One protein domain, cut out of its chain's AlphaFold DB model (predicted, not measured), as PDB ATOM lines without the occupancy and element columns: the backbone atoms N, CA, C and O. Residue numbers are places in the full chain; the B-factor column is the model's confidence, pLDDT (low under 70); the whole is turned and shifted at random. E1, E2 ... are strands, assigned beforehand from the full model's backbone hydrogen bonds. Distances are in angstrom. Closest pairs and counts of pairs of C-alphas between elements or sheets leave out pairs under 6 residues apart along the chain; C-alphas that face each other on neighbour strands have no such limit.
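This is residues 590 to 704 of the 709 residues of the protein "Cell division protein FtsW/RodA/SpoVE family" of Clostridium sp. CAG:678 (UniProt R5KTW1). With little regular structure, two small three-stranded sheets, E2 E3 E4 and E6 E5 E7, stand next to each other among long loops; residues 631 to 636, the tip of hairpin E2 and E3, stick out. The 115 printed residues, 32 in named elements, hold no named helix and seven strands, E1 to E7 in chain order: all strand, both sheets antiparallel. It is compact, radius of gyration of the C-alphas 14.6 A, spanning 43 by 36 by 30 A.

E1 is residues 590 to 593, beginning at C-alpha 590 (0.638, -38.721, 43.382); E2 621 to 628, 23.4 A; E3 639 to 645, 19.3 A; E4 650 to 652; E5 656 to 658; E6 664 to 666; E7 687 to 690, ending at C-alpha 690 (-6.464, -41.987, 37.422).

E1 pairs with no named strand. E2, E3 and E4 form a meander, each the antiparallel neighbour of the one before; within hydrogen-bond range are N 625 and O 642, 2.9 A, and N 643 and O 651, 2.8 A. Inner strand E5 neighbours E6, N 657 and O 665 2.9 A apart, and E7, N 658 and O 689 2.8 A apart.

The printed part has no cut. Links E1 to E2 and E6 to E7 are long. Residues 635 to 636 are under pLDDT 70.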
ATOM      1  N   ILE A 590      -0.324 -37.698  42.975       85.44
ATOM      2  CA  ILE A 590       0.638 -38.721  43.382       85.44
ATOM      3  C   ILE A 590       1.500 -38.968  42.147       85.44
ATOM      4  O   ILE A 590       1.079 -39.656  41.215       85.44
ATOM      5  N   LYS A 591       2.658 -38.316  42.091       85.00
ATOM      6  CA  LYS A 591       3.501 -38.246  40.896       85.00
ATOM      7  C   LYS A 591       4.910 -38.730  41.192       85.00
ATOM      8  O   LYS A 591       5.415 -38.574  42.299       85.00
ATOM      9  N   TYR A 592       5.532 -39.298  40.173       81.81
ATOM     10  CA  TYR A 592       6.938 -39.665  40.199       81.81
ATOM     11  C   TYR A 592       7.751 -38.495  39.675       81.81
ATOM     12  O   TYR A 592       7.472 -38.008  38.578       81.81
ATOM     13  N   SER A 593       8.730 -38.062  40.466       81.81
ATOM     14  CA  SER A 593       9.747 -37.117  40.014       81.81
ATOM     15  C   SER A 593      11.079 -37.827  39.794       81.81
ATOM     16  O   SER A 593      11.440 -38.750  40.533       81.81
ATOM     17  N   PHE A 594      11.803 -37.382  38.775       77.88
ATOM     18  CA  PHE A 594      13.176 -37.782  38.491       77.88
ATOM     19  C   PHE A 594      14.051 -36.540  38.590       77.88
ATOM     20  O   PHE A 594      13.911 -35.641  37.766       77.88
ATOM     21  N   ASP A 595      14.900 -36.461  39.619       75.94
ATOM     22  CA  ASP A 595      15.788 -35.314  39.867       75.94
ATOM     23  C   ASP A 595      15.065 -33.949  39.756       75.94
ATOM     24  O   ASP A 595      15.563 -32.999  39.160       75.94
ATOM     25  N   GLY A 596      13.848 -33.865  40.313       78.25
ATOM     26  CA  GLY A 596      13.020 -32.651  40.302       78.25
ATOM     27  C   GLY A 596      12.152 -32.443  39.051       78.25
ATOM     28  O   GLY A 596      11.361 -31.503  39.029       78.25
ATOM     29  N   CYS A 597      12.238 -33.319  38.044       87.56
ATOM     30  CA  CYS A 597      11.383 -33.298  36.854       87.56
ATOM     31  C   CYS A 597      10.166 -34.221  36.991       87.56
ATOM     32  O   CYS A 597      10.305 -35.418  37.254       87.56
ATOM     33  N   PHE A 598       8.979 -33.700  36.693       91.88
ATOM     34  CA  PHE A 598       7.793 -34.479  36.344       91.88
ATOM     35  C   PHE A 598       7.638 -34.506  34.826       91.88
ATOM     36  O   PHE A 598       7.657 -33.443  34.217       91.88
ATOM     37  N   PHE A 599       7.440 -35.673  34.212       93.75
ATOM     38  CA  PHE A 599       7.277 -35.766  32.757       93.75
ATOM     39  C   PHE A 599       5.822 -35.936  32.318       93.75
ATOM     40  O   PHE A 599       4.993 -36.512  33.034       93.75
ATOM     41  N   ASP A 600       5.522 -35.462  31.109       95.25
ATOM     42  CA  ASP A 600       4.280 -35.758  30.393       95.25
ATOM     43  C   ASP A 600       4.465 -36.805  29.277       95.25
ATOM     44  O   ASP A 600       5.543 -37.356  29.057       95.25
ATOM     45  N   LYS A 601       3.391 -37.077  28.526       94.94
ATOM     46  CA  LYS A 601       3.396 -38.033  27.405       94.94
ATOM     47  C   LYS A 601       4.364 -37.659  26.269       94.94
ATOM     48  O   LYS A 601       4.698 -38.541  25.470       94.94
ATOM     49  N   GLN A 602       4.752 -36.391  26.152       94.62
ATOM     50  CA  GLN A 602       5.684 -35.887  25.142       94.62
ATOM     51  C   GLN A 602       7.134 -35.831  25.647       94.62
ATOM     52  O   GLN A 602       8.019 -35.567  24.839       94.62
ATOM     53  N   GLY A 603       7.383 -36.126  26.928       93.81
ATOM     54  CA  GLY A 603       8.718 -36.090  27.529       93.81
ATOM     55  C   GLY A 603       9.159 -34.694  27.982       93.81
ATOM     56  O   GLY A 603      10.349 -34.475  28.175       93.81
ATOM     57  N   LEU A 604       8.233 -33.743  28.153       95.81
ATOM     58  CA  LEU A 604       8.555 -32.411  28.683       95.81
ATOM     59  C   LEU A 604       8.766 -32.475  30.204       95.81
ATOM     60  O   LEU A 604       7.961 -33.109  30.888       95.81
ATOM     61  N   CYS A 605       9.816 -31.832  30.729       94.25
ATOM     62  CA  CYS A 605      10.137 -31.791  32.162       94.25
ATOM     63  C   CYS A 605       9.457 -30.593  32.833       94.25
ATOM     64  O   CYS A 605       9.725 -29.448  32.490       94.25
ATOM     65  N   TYR A 606       8.632 -30.844  33.847       93.19
ATOM     66  CA  TYR A 606       7.972 -29.824  34.661       93.19
ATOM     67  C   TYR A 606       8.516 -29.846  36.092       93.19
ATOM     68  O   TYR A 606       8.623 -30.914  36.688       93.19
ATOM     69  N   GLY A 607       8.775 -28.675  36.676       87.44
ATOM     70  CA  GLY A 607       9.105 -28.538  38.106       87.44
ATOM     71  C   GLY A 607       7.883 -28.481  39.036       87.44
ATOM     72  O   GLY A 607       8.030 -28.461  40.254       87.44
ATOM     73  N   ASP A 608       6.671 -28.445  38.476       88.56
ATOM     74  CA  ASP A 608       5.407 -28.348  39.213       88.56
ATOM     75  C   ASP A 608       4.370 -29.300  38.601       88.56
ATOM     76  O   ASP A 608       4.122 -29.293  37.390       88.56
ATOM     77  N   THR A 609       3.742 -30.115  39.448       90.06
ATOM     78  CA  THR A 609       2.722 -31.087  39.048       90.06
ATOM     79  C   THR A 609       1.479 -30.453  38.430       90.06
ATOM     80  O   THR A 609       0.838 -31.088  37.592       90.06
ATOM     81  N   GLU A 610       1.143 -29.213  38.796       91.00
ATOM     82  CA  GLU A 610      -0.005 -28.494  38.228       91.00
ATOM     83  C   GLU A 610       0.241 -28.058  36.772       91.00
ATOM     84  O   GLU A 610      -0.712 -27.856  36.019       91.00
ATOM     85  N   LYS A 611       1.506 -27.964  36.338       92.25
ATOM     86  CA  LYS A 611       1.879 -27.524  34.982       92.25
ATOM     87  C   LYS A 611       1.895 -28.658  33.953       92.25
ATOM     88  O   LYS A 611       1.930 -28.382  32.754       92.25
ATOM     89  N   ILE A 612       1.829 -29.915  34.405       93.44
ATOM     90  CA  ILE A 612       1.856 -31.105  33.545       93.44
ATOM     91  C   ILE A 612       0.700 -31.061  32.537       93.44
ATOM     92  O   ILE A 612      -0.471 -30.895  32.899       93.44
ATOM     93  N   ARG A 613       1.029 -31.274  31.261       93.62
ATOM     94  CA  ARG A 613       0.060 -31.327  30.163       93.62
ATOM     95  C   ARG A 613      -0.436 -32.751  29.920       93.62
ATOM     96  O   ARG A 613       0.280 -33.736  30.085       93.62
ATOM     97  N   TYR A 614      -1.692 -32.855  29.496       95.38
ATOM     98  CA  TYR A 614      -2.367 -34.119  29.220       95.38
ATOM     99  C   TYR A 614      -2.891 -34.144  27.791       95.38
ATOM    100  O   TYR A 614      -3.482 -33.173  27.326       95.38
ATOM    101  N   TYR A 615      -2.721 -35.269  27.103       96.00
ATOM    102  CA  TYR A 615      -2.972 -35.354  25.666       96.00
ATOM    103  C   TYR A 615      -3.928 -36.485  25.347       96.00
ATOM    104  O   TYR A 615      -3.742 -37.605  25.815       96.00
ATOM    105  N   THR A 616      -4.931 -36.214  24.523       96.19
ATOM    106  CA  THR A 616      -5.740 -37.278  23.912       96.19
ATOM    107  C   THR A 616      -5.035 -37.824  22.671       96.19
ATOM    108  O   THR A 616      -4.254 -37.115  22.039       96.19
ATOM    109  N   GLU A 617      -5.363 -39.050  22.259       93.81
ATOM    110  CA  GLU A 617      -4.835 -39.640  21.014       93.81
ATOM    111  C   GLU A 617      -5.173 -38.790  19.767       93.81
ATOM    112  O   GLU A 617      -4.436 -38.784  18.785       93.81
ATOM    113  N   GLY A 618      -6.267 -38.020  19.818       90.25
ATOM    114  CA  GLY A 618      -6.675 -37.098  18.755       90.25
ATOM    115  C   GLY A 618      -5.843 -35.813  18.652       90.25
ATOM    116  O   GLY A 618      -6.061 -35.049  17.717       90.25
ATOM    117  N   GLY A 619      -4.911 -35.573  19.582       88.88
ATOM    118  CA  GLY A 619      -4.049 -34.386  19.612       88.88
ATOM    119  C   GLY A 619      -4.563 -33.230  20.477       88.88
ATOM    120  O   GLY A 619      -3.881 -32.216  20.595       88.88
ATOM    121  N   GLU A 620      -5.730 -33.369  21.112       92.06
ATOM    122  CA  GLU A 620      -6.251 -32.346  22.028       92.06
ATOM    123  C   GLU A 620      -5.428 -32.293  23.320       92.06
ATOM    124  O   GLU A 620      -5.142 -33.343  23.910       92.06
ATOM    125  N   THR A 621      -5.112 -31.076  23.771       92.38
ATOM    126  CA  THR A 621      -4.320 -30.807  24.982       92.38
ATOM    127  C   THR A 621      -5.211 -30.316  26.119       92.38
ATOM    128  O   THR A 621      -6.116 -29.504  25.921       92.38
ATOM    129  N   TYR A 622      -4.934 -30.818  27.318       94.00
ATOM    130  CA  TYR A 622      -5.656 -30.531  28.547       94.00
ATOM    131  C   TYR A 622      -4.690 -30.161  29.669       94.00
ATOM    132  O   TYR A 622      -3.569 -30.670  29.726       94.00
ATOM    133  N   ARG A 623      -5.143 -29.306  30.588       92.38
ATOM    134  CA  ARG A 623      -4.343 -28.807  31.716       92.38
ATOM    135  C   ARG A 623      -5.118 -28.863  33.020       92.38
ATOM    136  O   ARG A 623      -6.350 -28.863  33.010       92.38
ATOM    137  N   TYR A 624      -4.392 -28.920  34.131       92.75
ATOM    138  CA  TYR A 624      -4.978 -28.850  35.463       92.75
ATOM    139  C   TYR A 624      -5.759 -27.545  35.652       92.75
ATOM    140  O   TYR A 624      -5.320 -26.468  35.260       92.75
ATOM    141  N   TYR A 625      -6.926 -27.651  36.277       89.94
ATOM    142  CA  TYR A 625      -7.723 -26.512  36.708       89.94
ATOM    143  C   TYR A 625      -8.404 -26.858  38.028       89.94
ATOM    144  O   TYR A 625      -8.865 -27.985  38.230       89.94
ATOM    145  N   SER A 626      -8.512 -25.895  38.941       89.06
ATOM    146  CA  SER A 626      -9.202 -26.114  40.210       89.06
ATOM    147  C   SER A 626     -10.134 -24.970  40.572       89.06
ATOM    148  O   SER A 626      -9.938 -23.822  40.182       89.06
ATOM    149  N   THR A 627     -11.181 -25.297  41.326       86.44
ATOM    150  CA  THR A 627     -12.104 -24.314  41.898       86.44
ATOM    151  C   THR A 627     -12.273 -24.563  43.390       86.44
ATOM    152  O   THR A 627     -12.109 -25.687  43.868       86.44
ATOM    153  N   VAL A 628     -12.594 -23.510  44.139       85.19
ATOM    154  CA  VAL A 628     -12.871 -23.601  45.576       85.19
ATOM    155  C   VAL A 628     -14.366 -23.425  45.805       85.19
ATOM    156  O   VAL A 628     -14.934 -22.362  45.554       85.19
ATOM    157  N   ASP A 629     -15.006 -24.478  46.302       81.12
ATOM    158  CA  ASP A 629     -16.401 -24.472  46.719       81.12
ATOM    159  C   ASP A 629     -16.520 -23.869  48.126       81.12
ATOM    160  O   ASP A 629     -16.413 -24.555  49.146       81.12
ATOM    161  N   ASN A 630     -16.717 -22.551  48.177       80.50
ATOM    162  CA  ASN A 630     -16.853 -21.804  49.428       80.50
ATOM    163  C   ASN A 630     -18.128 -22.155  50.221       80.50
ATOM    164  O   ASN A 630     -18.229 -21.772  51.388       80.50
ATOM    165  N   GLU A 631     -19.090 -22.868  49.623       79.69
ATOM    166  CA  GLU A 631     -20.319 -23.299  50.299       79.69
ATOM    167  C   GLU A 631     -20.144 -24.629  51.048       79.69
ATOM    168  O   GLU A 631     -20.936 -24.936  51.945       79.69
ATOM    169  N   ASN A 632     -19.099 -25.406  50.741       75.94
ATOM    170  CA  ASN A 632     -18.815 -26.650  51.449       75.94
ATOM    171  C   ASN A 632     -18.284 -26.349  52.875       75.94
ATOM    172  O   ASN A 632     -17.264 -25.672  53.037       75.94
ATOM    173  N   PRO A 633     -18.956 -26.817  53.945       72.31
ATOM    174  CA  PRO A 633     -18.553 -26.521  55.318       72.31
ATOM    175  C   PRO A 633     -17.229 -27.175  55.725       72.31
ATOM    176  O   PRO A 633     -16.591 -26.667  56.644       72.31
ATOM    177  N   ASP A 634     -16.815 -28.252  55.058       73.44
ATOM    178  CA  ASP A 634     -15.567 -28.960  55.333       73.44
ATOM    179  C   ASP A 634     -14.405 -28.351  54.522       73.44
ATOM    180  O   ASP A 634     -14.397 -28.481  53.296       73.44
ATOM    181  N   PRO A 635     -13.430 -27.676  55.171       64.69
ATOM    182  CA  PRO A 635     -12.306 -27.029  54.498       64.69
ATOM    183  C   PRO A 635     -11.463 -27.984  53.647       64.69
ATOM    184  O   PRO A 635     -10.934 -27.553  52.625       64.69
ATOM    185  N   GLU A 636     -11.367 -29.262  54.031       64.44
ATOM    186  CA  GLU A 636     -10.525 -30.252  53.343       64.44
ATOM    187  C   GLU A 636     -11.140 -30.745  52.025       64.44
ATOM    188  O   GLU A 636     -10.431 -31.258  51.164       64.44
ATOM    189  N   THR A 637     -12.445 -30.543  51.818       70.25
ATOM    190  CA  THR A 637     -13.163 -30.996  50.613       70.25
ATOM    191  C   THR A 637     -13.712 -29.847  49.762       70.25
ATOM    192  O   THR A 637     -14.503 -30.069  48.840       70.25
ATOM    193  N   ARG A 638     -13.301 -28.598  50.031       80.19
ATOM    194  CA  ARG A 638     -13.718 -27.427  49.234       80.19
ATOM    195  C   ARG A 638     -13.100 -27.399  47.846       80.19
ATOM    196  O   ARG A 638     -13.742 -26.926  46.912       80.19
ATOM    197  N   LYS A 639     -11.849 -27.843  47.709       81.94
ATOM    198  CA  LYS A 639     -11.131 -27.766  46.435       81.94
ATOM    199  C   LYS A 639     -11.624 -28.882  45.513       81.94
ATOM    200  O   LYS A 639     -11.626 -30.053  45.881       81.94
ATOM    201  N   ARG A 640     -12.084 -28.504  44.322       86.00
ATOM    202  CA  ARG A 640     -12.509 -29.424  43.263       86.00
ATOM    203  C   ARG A 640     -11.523 -29.348  42.112       86.00
ATOM    204  O   ARG A 640     -11.119 -28.253  41.723       86.00
ATOM    205  N   TYR A 641     -11.187 -30.504  41.556       90.25
ATOM    206  CA  TYR A 641     -10.153 -30.633  40.539       90.25
ATOM    207  C   TYR A 641     -10.734 -31.039  39.187       90.25
ATOM    208  O   TYR A 641     -11.647 -31.867  39.098       90.25
ATOM    209  N   TYR A 642     -10.186 -30.449  38.135       92.75
ATOM    210  CA  TYR A 642     -10.646 -30.587  36.765       92.75
ATOM    211  C   TYR A 642      -9.455 -30.654  35.811       92.75
ATOM    212  O   TYR A 642      -8.346 -30.231  36.138       92.75
ATOM    213  N   LEU A 643      -9.724 -31.143  34.605       94.38
ATOM    214  CA  LEU A 643      -8.933 -30.834  33.425       94.38
ATOM    215  C   LEU A 643      -9.703 -29.863  32.539       94.38
ATOM    216  O   LEU A 643     -10.891 -30.068  32.295       94.38
ATOM    217  N   GLN A 644      -9.038 -28.831  32.046       93.50
ATOM    218  CA  GLN A 644      -9.591 -27.879  31.090       93.50
ATOM    219  C   GLN A 644      -8.963 -28.109  29.712       93.50
ATOM    220  O   GLN A 644      -7.796 -28.490  29.646       93.50
ATOM    221  N   ASN A 645      -9.715 -27.915  28.626       92.06
ATOM    222  CA  ASN A 645      -9.183 -27.914  27.255       92.06
ATOM    223  C   ASN A 645      -8.886 -26.489  26.749       92.06
ATOM    224  O   ASN A 645      -9.213 -25.507  27.411       92.06
ATOM    225  N   MET A 646      -8.322 -26.369  25.543       86.69
ATOM    226  CA  MET A 646      -7.968 -25.072  24.933       86.69
ATOM    227  C   MET A 646      -9.173 -24.150  24.662       86.69
ATOM    228  O   MET A 646      -9.000 -22.935  24.585       86.69
ATOM    229  N   ASP A 647     -10.389 -24.702  24.572       88.62
ATOM    230  CA  ASP A 647     -11.644 -23.947  24.419       88.62
ATOM    231  C   ASP A 647     -12.239 -23.478  25.765       88.62
ATOM    232  O   ASP A 647     -13.253 -22.776  25.797       88.62
ATOM    233  N   GLY A 648     -11.637 -23.871  26.892       88.81
ATOM    234  CA  GLY A 648     -12.074 -23.521  28.243       88.81
ATOM    235  C   GLY A 648     -13.098 -24.476  28.868       88.81
ATOM    236  O   GLY A 648     -13.551 -24.233  29.988       88.81
ATOM    237  N   GLU A 649     -13.453 -25.575  28.198       92.44
ATOM    238  CA  GLU A 649     -14.333 -26.611  28.741       92.44
ATOM    239  C   GLU A 649     -13.631 -27.411  29.842       92.44
ATOM    240  O   GLU A 649     -12.536 -27.935  29.646       92.44
ATOM    241  N   THR A 650     -14.292 -27.561  30.992       94.19
ATOM    242  CA  THR A 650     -13.744 -28.267  32.159       94.19
ATOM    243  C   THR A 650     -14.375 -29.642  32.360       94.19
ATOM    244  O   THR A 650     -15.599 -29.790  32.309       94.19
ATOM    245  N   TYR A 651     -13.553 -30.621  32.720       94.56
ATOM    246  CA  TYR A 651     -13.919 -32.013  32.949       94.56
ATOM    247  C   TYR A 651     -13.482 -32.446  34.354       94.56
ATOM    248  O   TYR A 651     -12.305 -32.309  34.679       94.56
ATOM    249  N   PRO A 652     -14.392 -32.945  35.212       93.12
ATOM    250  CA  PRO A 652     -14.040 -33.403  36.557       93.12
ATOM    251  C   PRO A 652     -12.932 -34.461  36.549       93.12
ATOM    252  O   PRO A 652     -12.956 -35.379  35.723       93.12
ATOM    253  N   SER A 653     -11.972 -34.362  37.472       90.38
ATOM    254  CA  SER A 653     -10.812 -35.265  37.504       90.38
ATOM    255  C   SER A 653     -11.185 -36.735  37.745       90.38
ATOM    256  O   SER A 653     -10.499 -37.623  37.252       90.38
ATOM    257  N   ASP A 654     -12.303 -37.013  38.425       89.50
ATOM    258  CA  ASP A 654     -12.850 -38.363  38.645       89.50
ATOM    259  C   ASP A 654     -13.440 -39.007  37.374       89.50
ATOM    260  O   ASP A 654     -13.818 -40.181  37.379       89.50
ATOM    261  N   LYS A 655     -13.526 -38.242  36.279       93.56
ATOM    262  CA  LYS A 655     -13.900 -38.699  34.932       93.56
ATOM    263  C   LYS A 655     -12.728 -38.725  33.956       93.56
ATOM    264  O   LYS A 655     -12.936 -39.045  32.787       93.56
ATOM    265  N   CYS A 656     -11.528 -38.382  34.410       95.00
ATOM    266  CA  CYS A 656     -10.342 -38.271  33.576       95.00
ATOM    267  C   CYS A 656      -9.368 -39.406  33.898       95.00
ATOM    268  O   CYS A 656      -8.908 -39.552  35.034       95.00
ATOM    269  N   PHE A 657      -9.043 -40.201  32.885       94.94
ATOM    270  CA  PHE A 657      -8.212 -41.391  33.026       94.94
ATOM    271  C   PHE A 657      -7.119 -41.434  31.964       94.94
ATOM    272  O   PHE A 657      -7.269 -40.840  30.903       94.94
ATOM    273  N   ILE A 658      -6.042 -42.165  32.234       94.62
ATOM    274  CA  ILE A 658      -4.976 -42.450  31.273       94.62
ATOM    275  C   ILE A 658      -5.047 -43.923  30.866       94.62
ATOM    276  O   ILE A 658      -5.151 -44.799  31.732       94.62
ATOM    277  N   ASP A 659      -5.035 -44.188  29.560       93.75
ATOM    278  CA  ASP A 659      -5.021 -45.542  28.998       93.75
ATOM    279  C   ASP A 659      -3.635 -46.210  29.093       93.75
ATOM    280  O   ASP A 659      -2.672 -45.628  29.586       93.75
ATOM    281  N   GLN A 660      -3.513 -47.448  28.610       91.38
ATOM    282  CA  GLN A 660      -2.253 -48.205  28.656       91.38
ATOM    283  C   GLN A 660      -1.148 -47.658  27.739       91.38
ATOM    284  O   GLN A 660       0.010 -48.034  27.896       91.38
ATOM    285  N   ASN A 661      -1.489 -46.794  26.782       92.38
ATOM    286  CA  ASN A 661      -0.542 -46.150  25.874       92.38
ATOM    287  C   ASN A 661      -0.141 -44.745  26.364       92.38
ATOM    288  O   ASN A 661       0.680 -44.079  25.730       92.38
ATOM    289  N   GLY A 662      -0.706 -44.294  27.487       92.75
ATOM    290  CA  GLY A 662      -0.428 -43.000  28.092       92.75
ATOM    291  C   GLY A 662      -1.309 -41.855  27.588       92.75
ATOM    292  O   GLY A 662      -0.980 -40.702  27.859       92.75
ATOM    293  N   TRP A 663      -2.405 -42.133  26.877       96.19
ATOM    294  CA  TRP A 663      -3.327 -41.111  26.375       96.19
ATOM    295  C   TRP A 663      -4.470 -40.830  27.348       96.19
ATOM    296  O   TRP A 663      -5.009 -41.728  27.996       96.19
ATOM    297  N   LEU A 664      -4.882 -39.564  27.405       97.00
ATOM    298  CA  LEU A 664      -6.037 -39.099  28.156       97.00
ATOM    299  C   LEU A 664      -7.345 -39.596  27.533       97.00
ATOM    300  O   LEU A 664      -7.620 -39.391  26.349       97.00
ATOM    301  N   VAL A 665      -8.195 -40.161  28.385       95.81
ATOM    302  CA  VAL A 665      -9.550 -40.618  28.087       95.81
ATOM    303  C   VAL A 665     -10.526 -39.964  29.062       95.81
ATOM    304  O   VAL A 665     -10.413 -40.106  30.281       95.81
ATOM    305  N   ILE A 666     -11.519 -39.257  28.517       94.88
ATOM    306  CA  ILE A 666     -12.571 -38.586  29.292       94.88
ATOM    307  C   ILE A 666     -13.838 -39.441  29.271       94.88
ATOM    308  O   ILE A 666     -14.521 -39.549  28.249       94.88
ATOM    309  N   ASP A 667     -14.194 -40.012  30.419       93.38
ATOM    310  CA  ASP A 667     -15.358 -40.882  30.568       93.38
ATOM    311  C   ASP A 667     -16.656 -40.087  30.776       93.38
ATOM    312  O   ASP A 667     -17.192 -39.963  31.882       93.38
ATOM    313  N   LYS A 668     -17.200 -39.557  29.676       87.44
ATOM    314  CA  LYS A 668     -18.445 -38.768  29.702       87.44
ATOM    315  C   LYS A 668     -19.679 -39.602  30.082       87.44
ATOM    316  O   LYS A 668     -20.674 -39.032  30.526       87.44
ATOM    317  N   GLN A 669     -19.652 -40.928  29.901       86.00
ATOM    318  CA  GLN A 669     -20.806 -41.812  30.124       86.00
ATOM    319  C   GLN A 669     -20.721 -42.657  31.407       86.00
ATOM    320  O   GLN A 669     -21.689 -43.347  31.732       86.00
ATOM    321  N   GLY A 670     -19.617 -42.603  32.158       86.56
ATOM    322  CA  GLY A 670     -19.431 -43.418  33.364       86.56
ATOM    323  C   GLY A 670     -19.217 -44.906  33.058       86.56
ATOM    324  O   GLY A 670     -19.689 -45.766  33.810       86.56
ATOM    325  N   ALA A 671     -18.595 -45.211  31.918       88.94
ATOM    326  CA  ALA A 671     -18.300 -46.565  31.467       88.94
ATOM    327  C   ALA A 671     -17.092 -47.193  32.184       88.94
ATOM    328  O   ALA A 671     -17.003 -48.422  32.242       88.94
ATOM    329  N   ILE A 672     -16.191 -46.376  32.734       91.00
ATOM    330  CA  ILE A 672     -14.996 -46.807  33.457       91.00
ATOM    331  C   ILE A 672     -15.334 -46.907  34.946       91.00
ATOM    332  O   ILE A 672     -15.892 -45.985  35.546       91.00
ATOM    333  N   LYS A 673     -15.031 -48.057  35.555       88.62
ATOM    334  CA  LYS A 673     -15.303 -48.324  36.971       88.62
ATOM    335  C   LYS A 673     -14.077 -48.882  37.668       88.62
ATOM    336  O   LYS A 673     -13.316 -49.651  37.087       88.62
ATOM    337  N   GLU A 674     -13.929 -48.522  38.933       87.12
ATOM    338  CA  GLU A 674     -12.929 -49.117  39.808       87.12
ATOM    339  C   GLU A 674     -13.258 -50.599  40.049       87.12
ATOM    340  O   GLU A 674     -14.392 -50.972  40.369       87.12
ATOM    341  N   SER A 675     -12.264 -51.450  39.828       81.62
ATOM    342  CA  SER A 675     -12.309 -52.888  40.052       81.62
ATOM    343  C   SER A 675     -11.907 -53.214  41.490       81.62
ATOM    344  O   SER A 675     -11.305 -52.411  42.196       81.62
ATOM    345  N   THR A 676     -12.206 -54.432  41.941       76.44
ATOM    346  CA  THR A 676     -11.891 -54.895  43.307       76.44
ATOM    347  C   THR A 676     -10.394 -54.968  43.626       76.44
ATOM    348  O   THR A 676     -10.038 -55.085  44.791       76.44
ATOM    349  N   ASP A 677      -9.539 -54.949  42.605       72.00
ATOM    350  CA  ASP A 677      -8.076 -54.905  42.706       72.00
ATOM    351  C   ASP A 677      -7.522 -53.463  42.738       72.00
ATOM    352  O   ASP A 677      -6.310 -53.288  42.700       72.00
ATOM    353  N   GLY A 678      -8.386 -52.438  42.792       70.19
ATOM    354  CA  GLY A 678      -8.001 -51.020  42.810       70.19
ATOM    355  C   GLY A 678      -7.693 -50.422  41.431       70.19
ATOM    356  O   GLY A 678      -7.342 -49.249  41.334       70.19
ATOM    357  N   THR A 679      -7.833 -51.199  40.349       80.56
ATOM    358  CA  THR A 679      -7.587 -50.730  38.971       80.56
ATOM    359  C   THR A 679      -8.868 -50.243  38.292       80.56
ATOM    360  O   THR A 679      -9.951 -50.767  38.548       80.56
ATOM    361  N   TYR A 680      -8.790 -49.269  37.383       88.44
ATOM    362  CA  TYR A 680      -9.964 -48.795  36.640       88.44
ATOM    363  C   TYR A 680     -10.133 -49.589  35.345       88.44
ATOM    364  O   TYR A 680      -9.177 -49.732  34.588       88.44
ATOM    365  N   LYS A 681     -11.331 -50.127  35.079       91.75
ATOM    366  CA  LYS A 681     -11.612 -50.931  33.877       91.75
ATOM    367  C   LYS A 681     -12.933 -50.558  33.219       91.75
ATOM    368  O   LYS A 681     -13.886 -50.166  33.896       91.75
ATOM    369  N   ASN A 682     -13.007 -50.728  31.902       91.19
ATOM    370  CA  ASN A 682     -14.262 -50.637  31.153       91.19
ATOM    371  C   ASN A 682     -14.883 -52.027  30.895       91.19
ATOM    372  O   ASN A 682     -14.358 -53.060  31.314       91.19
ATOM    373  N   SER A 683     -16.014 -52.070  30.183       87.00
ATOM    374  CA  SER A 683     -16.718 -53.319  29.848       87.00
ATOM    375  C   SER A 683     -15.955 -54.247  28.893       87.00
ATOM    376  O   SER A 683     -16.283 -55.432  28.831       87.00
ATOM    377  N   ALA A 684     -14.956 -53.733  28.169       87.19
ATOM    378  CA  ALA A 684     -14.073 -54.511  27.303       87.19
ATOM    379  C   ALA A 684     -12.870 -55.111  28.059       87.19
ATOM    380  O   ALA A 684     -12.179 -55.970  27.515       87.19
ATOM    381  N   GLY A 685     -12.648 -54.713  29.317       86.25
ATOM    382  CA  GLY A 685     -11.524 -55.164  30.141       86.25
ATOM    383  C   GLY A 685     -10.236 -54.359  29.949       86.25
ATOM    384  O   GLY A 685      -9.203 -54.758  30.480       86.25
ATOM    385  N   GLU A 686     -10.291 -53.241  29.222       90.12
ATOM    386  CA  GLU A 686      -9.174 -52.297  29.106       90.12
ATOM    387  C   GLU A 686      -8.910 -51.652  30.468       90.12
ATOM    388  O   GLU A 686      -9.858 -51.363  31.206       90.12
ATOM    389  N   VAL A 687      -7.632 -51.471  30.811       90.38
ATOM    390  CA  VAL A 687      -7.203 -50.944  32.114       90.38
ATOM    391  C   VAL A 687      -6.792 -49.489  31.971       90.38
ATOM    392  O   VAL A 687      -6.112 -49.126  31.016       90.38
ATOM    393  N   PHE A 688      -7.174 -48.687  32.954       91.81
ATOM    394  CA  PHE A 688      -6.912 -47.262  33.019       91.81
ATOM    395  C   PHE A 688      -6.342 -46.880  34.385       91.81
ATOM    396  O   PHE A 688      -6.542 -47.576  35.388       91.81
ATOM    397  N   THR A 689      -5.672 -45.736  34.430       90.00
ATOM    398  CA  THR A 689      -5.158 -45.122  35.659       90.00
ATOM    399  C   THR A 689      -5.772 -43.739  35.861       90.00
ATOM    400  O   THR A 689      -6.172 -43.081  34.902       90.00
ATOM    401  N   ALA A 690      -5.926 -43.311  37.115       90.06
ATOM    402  CA  ALA A 690      -6.464 -41.987  37.422       90.06
ATOM    403  C   ALA A 690      -5.448 -40.900  37.053       90.06
ATOM    404  O   ALA A 690      -4.281 -41.001  37.418       90.06
ATOM    405  N   VAL A 691      -5.900 -39.829  36.400       91.31
ATOM    406  CA  VAL A 691      -5.013 -38.868  35.721       91.31
ATOM    407  C   VAL A 691      -3.954 -38.177  36.597       91.31
ATOM    408  O   VAL A 691      -2.837 -37.912  36.143       91.31
ATOM    409  N   PHE A 692      -4.252 -37.918  37.872       90.25
ATOM    410  CA  PHE A 692      -3.301 -37.303  38.814       90.25
ATOM    411  C   PHE A 692      -2.405 -38.311  39.541       90.25
ATOM    412  O   PHE A 692      -1.521 -37.904  40.287       90.25
ATOM    413  N   LYS A 693      -2.601 -39.610  39.287       87.81
ATOM    414  CA  LYS A 693      -1.775 -40.712  39.803       87.81
ATOM    415  C   LYS A 693      -0.891 -41.351  38.726       87.81
ATOM    416  O   LYS A 693      -0.120 -42.259  39.016       87.81
ATOM    417  N   THR A 694      -1.034 -40.920  37.475       89.62
ATOM    418  CA  THR A 694      -0.257 -41.415  36.336       89.62
ATOM    419  C   THR A 694       0.989 -40.562  36.138       89.62
ATOM    420  O   THR A 694       0.891 -39.334  36.168       89.62
ATOM    421  N   SER A 695       2.142 -41.191  35.909       90.44
ATOM    422  CA  SER A 695       3.406 -40.504  35.612       90.44
ATOM    423  C   SER A 695       4.060 -41.080  34.362       90.44
ATOM    424  O   SER A 695       3.817 -42.240  34.016       90.44
ATOM    425  N   TRP A 696       4.877 -40.261  33.706       92.38
ATOM    426  CA  TRP A 696       5.649 -40.631  32.526       92.38
ATOM    427  C   TRP A 696       7.154 -40.537  32.810       92.38
ATOM    428  O   TRP A 696       7.556 -39.889  33.776       92.38
ATOM    429  N   ASP A 697       7.960 -41.229  32.006       89.00
ATOM    430  CA  ASP A 697       9.417 -41.072  31.943       89.00
ATOM    431  C   ASP A 697       9.811 -40.008  30.899       89.00
ATOM    432  O   ASP A 697       8.959 -39.475  30.182       89.00
ATOM    433  N   GLU A 698      11.107 -39.720  30.774       88.56
ATOM    434  CA  GLU A 698      11.656 -38.743  29.826       88.56
ATOM    435  C   GLU A 698      11.379 -39.081  28.348       88.56
ATOM    436  O   GLU A 698      11.457 -38.225  27.471       88.56
ATOM    437  N   ASN A 699      11.005 -40.331  28.053       90.25
ATOM    438  CA  ASN A 699      10.643 -40.795  26.714       90.25
ATOM    439  C   ASN A 699       9.116 -40.810  26.498       90.25
ATOM    440  O   ASN A 699       8.631 -41.270  25.456       90.25
ATOM    441  N   GLY A 700       8.340 -40.342  27.479       90.19
ATOM    442  CA  GLY A 700       6.885 -40.330  27.445       90.19
ATOM    443  C   GLY A 700       6.252 -41.716  27.591       90.19
ATOM    444  O   GLY A 700       5.117 -41.910  27.131       90.19
ATOM    445  N   ASN A 701       6.944 -42.691  28.183       91.38
ATOM    446  CA  ASN A 701       6.372 -43.988  28.551       91.38
ATOM    447  C   ASN A 701       5.771 -43.929  29.952       91.38
ATOM    448  O   ASN A 701       6.242 -43.190  30.807       91.38
ATOM    449  N   LEU A 702       4.742 -44.736  30.206       90.00
ATOM    450  CA  LEU A 702       4.147 -44.832  31.537       90.00
ATOM    451  C   LEU A 702       5.113 -45.463  32.542       90.00
ATOM    452  O   LEU A 702       5.673 -46.531  32.290       90.00
ATOM    453  N   VAL A 703       5.227 -44.837  33.710       84.75
ATOM    454  CA  VAL A 703       5.978 -45.373  34.848       84.75
ATOM    455  C   VAL A 703       5.078 -46.321  35.639       84.75
ATOM    456  O   VAL A 703       4.004 -45.929  36.103       84.75
ATOM    457  N   ASP A 704       5.507 -47.576  35.801       71.25
ATOM    458  CA  ASP A 704       4.803 -48.542  36.649       71.25
ATOM    459  C   ASP A 704       5.116 -48.288  38.126       71.25
ATOM    460  O   ASP A 704       6.147 -48.700  38.653       71.25
TER     461      ASP A 704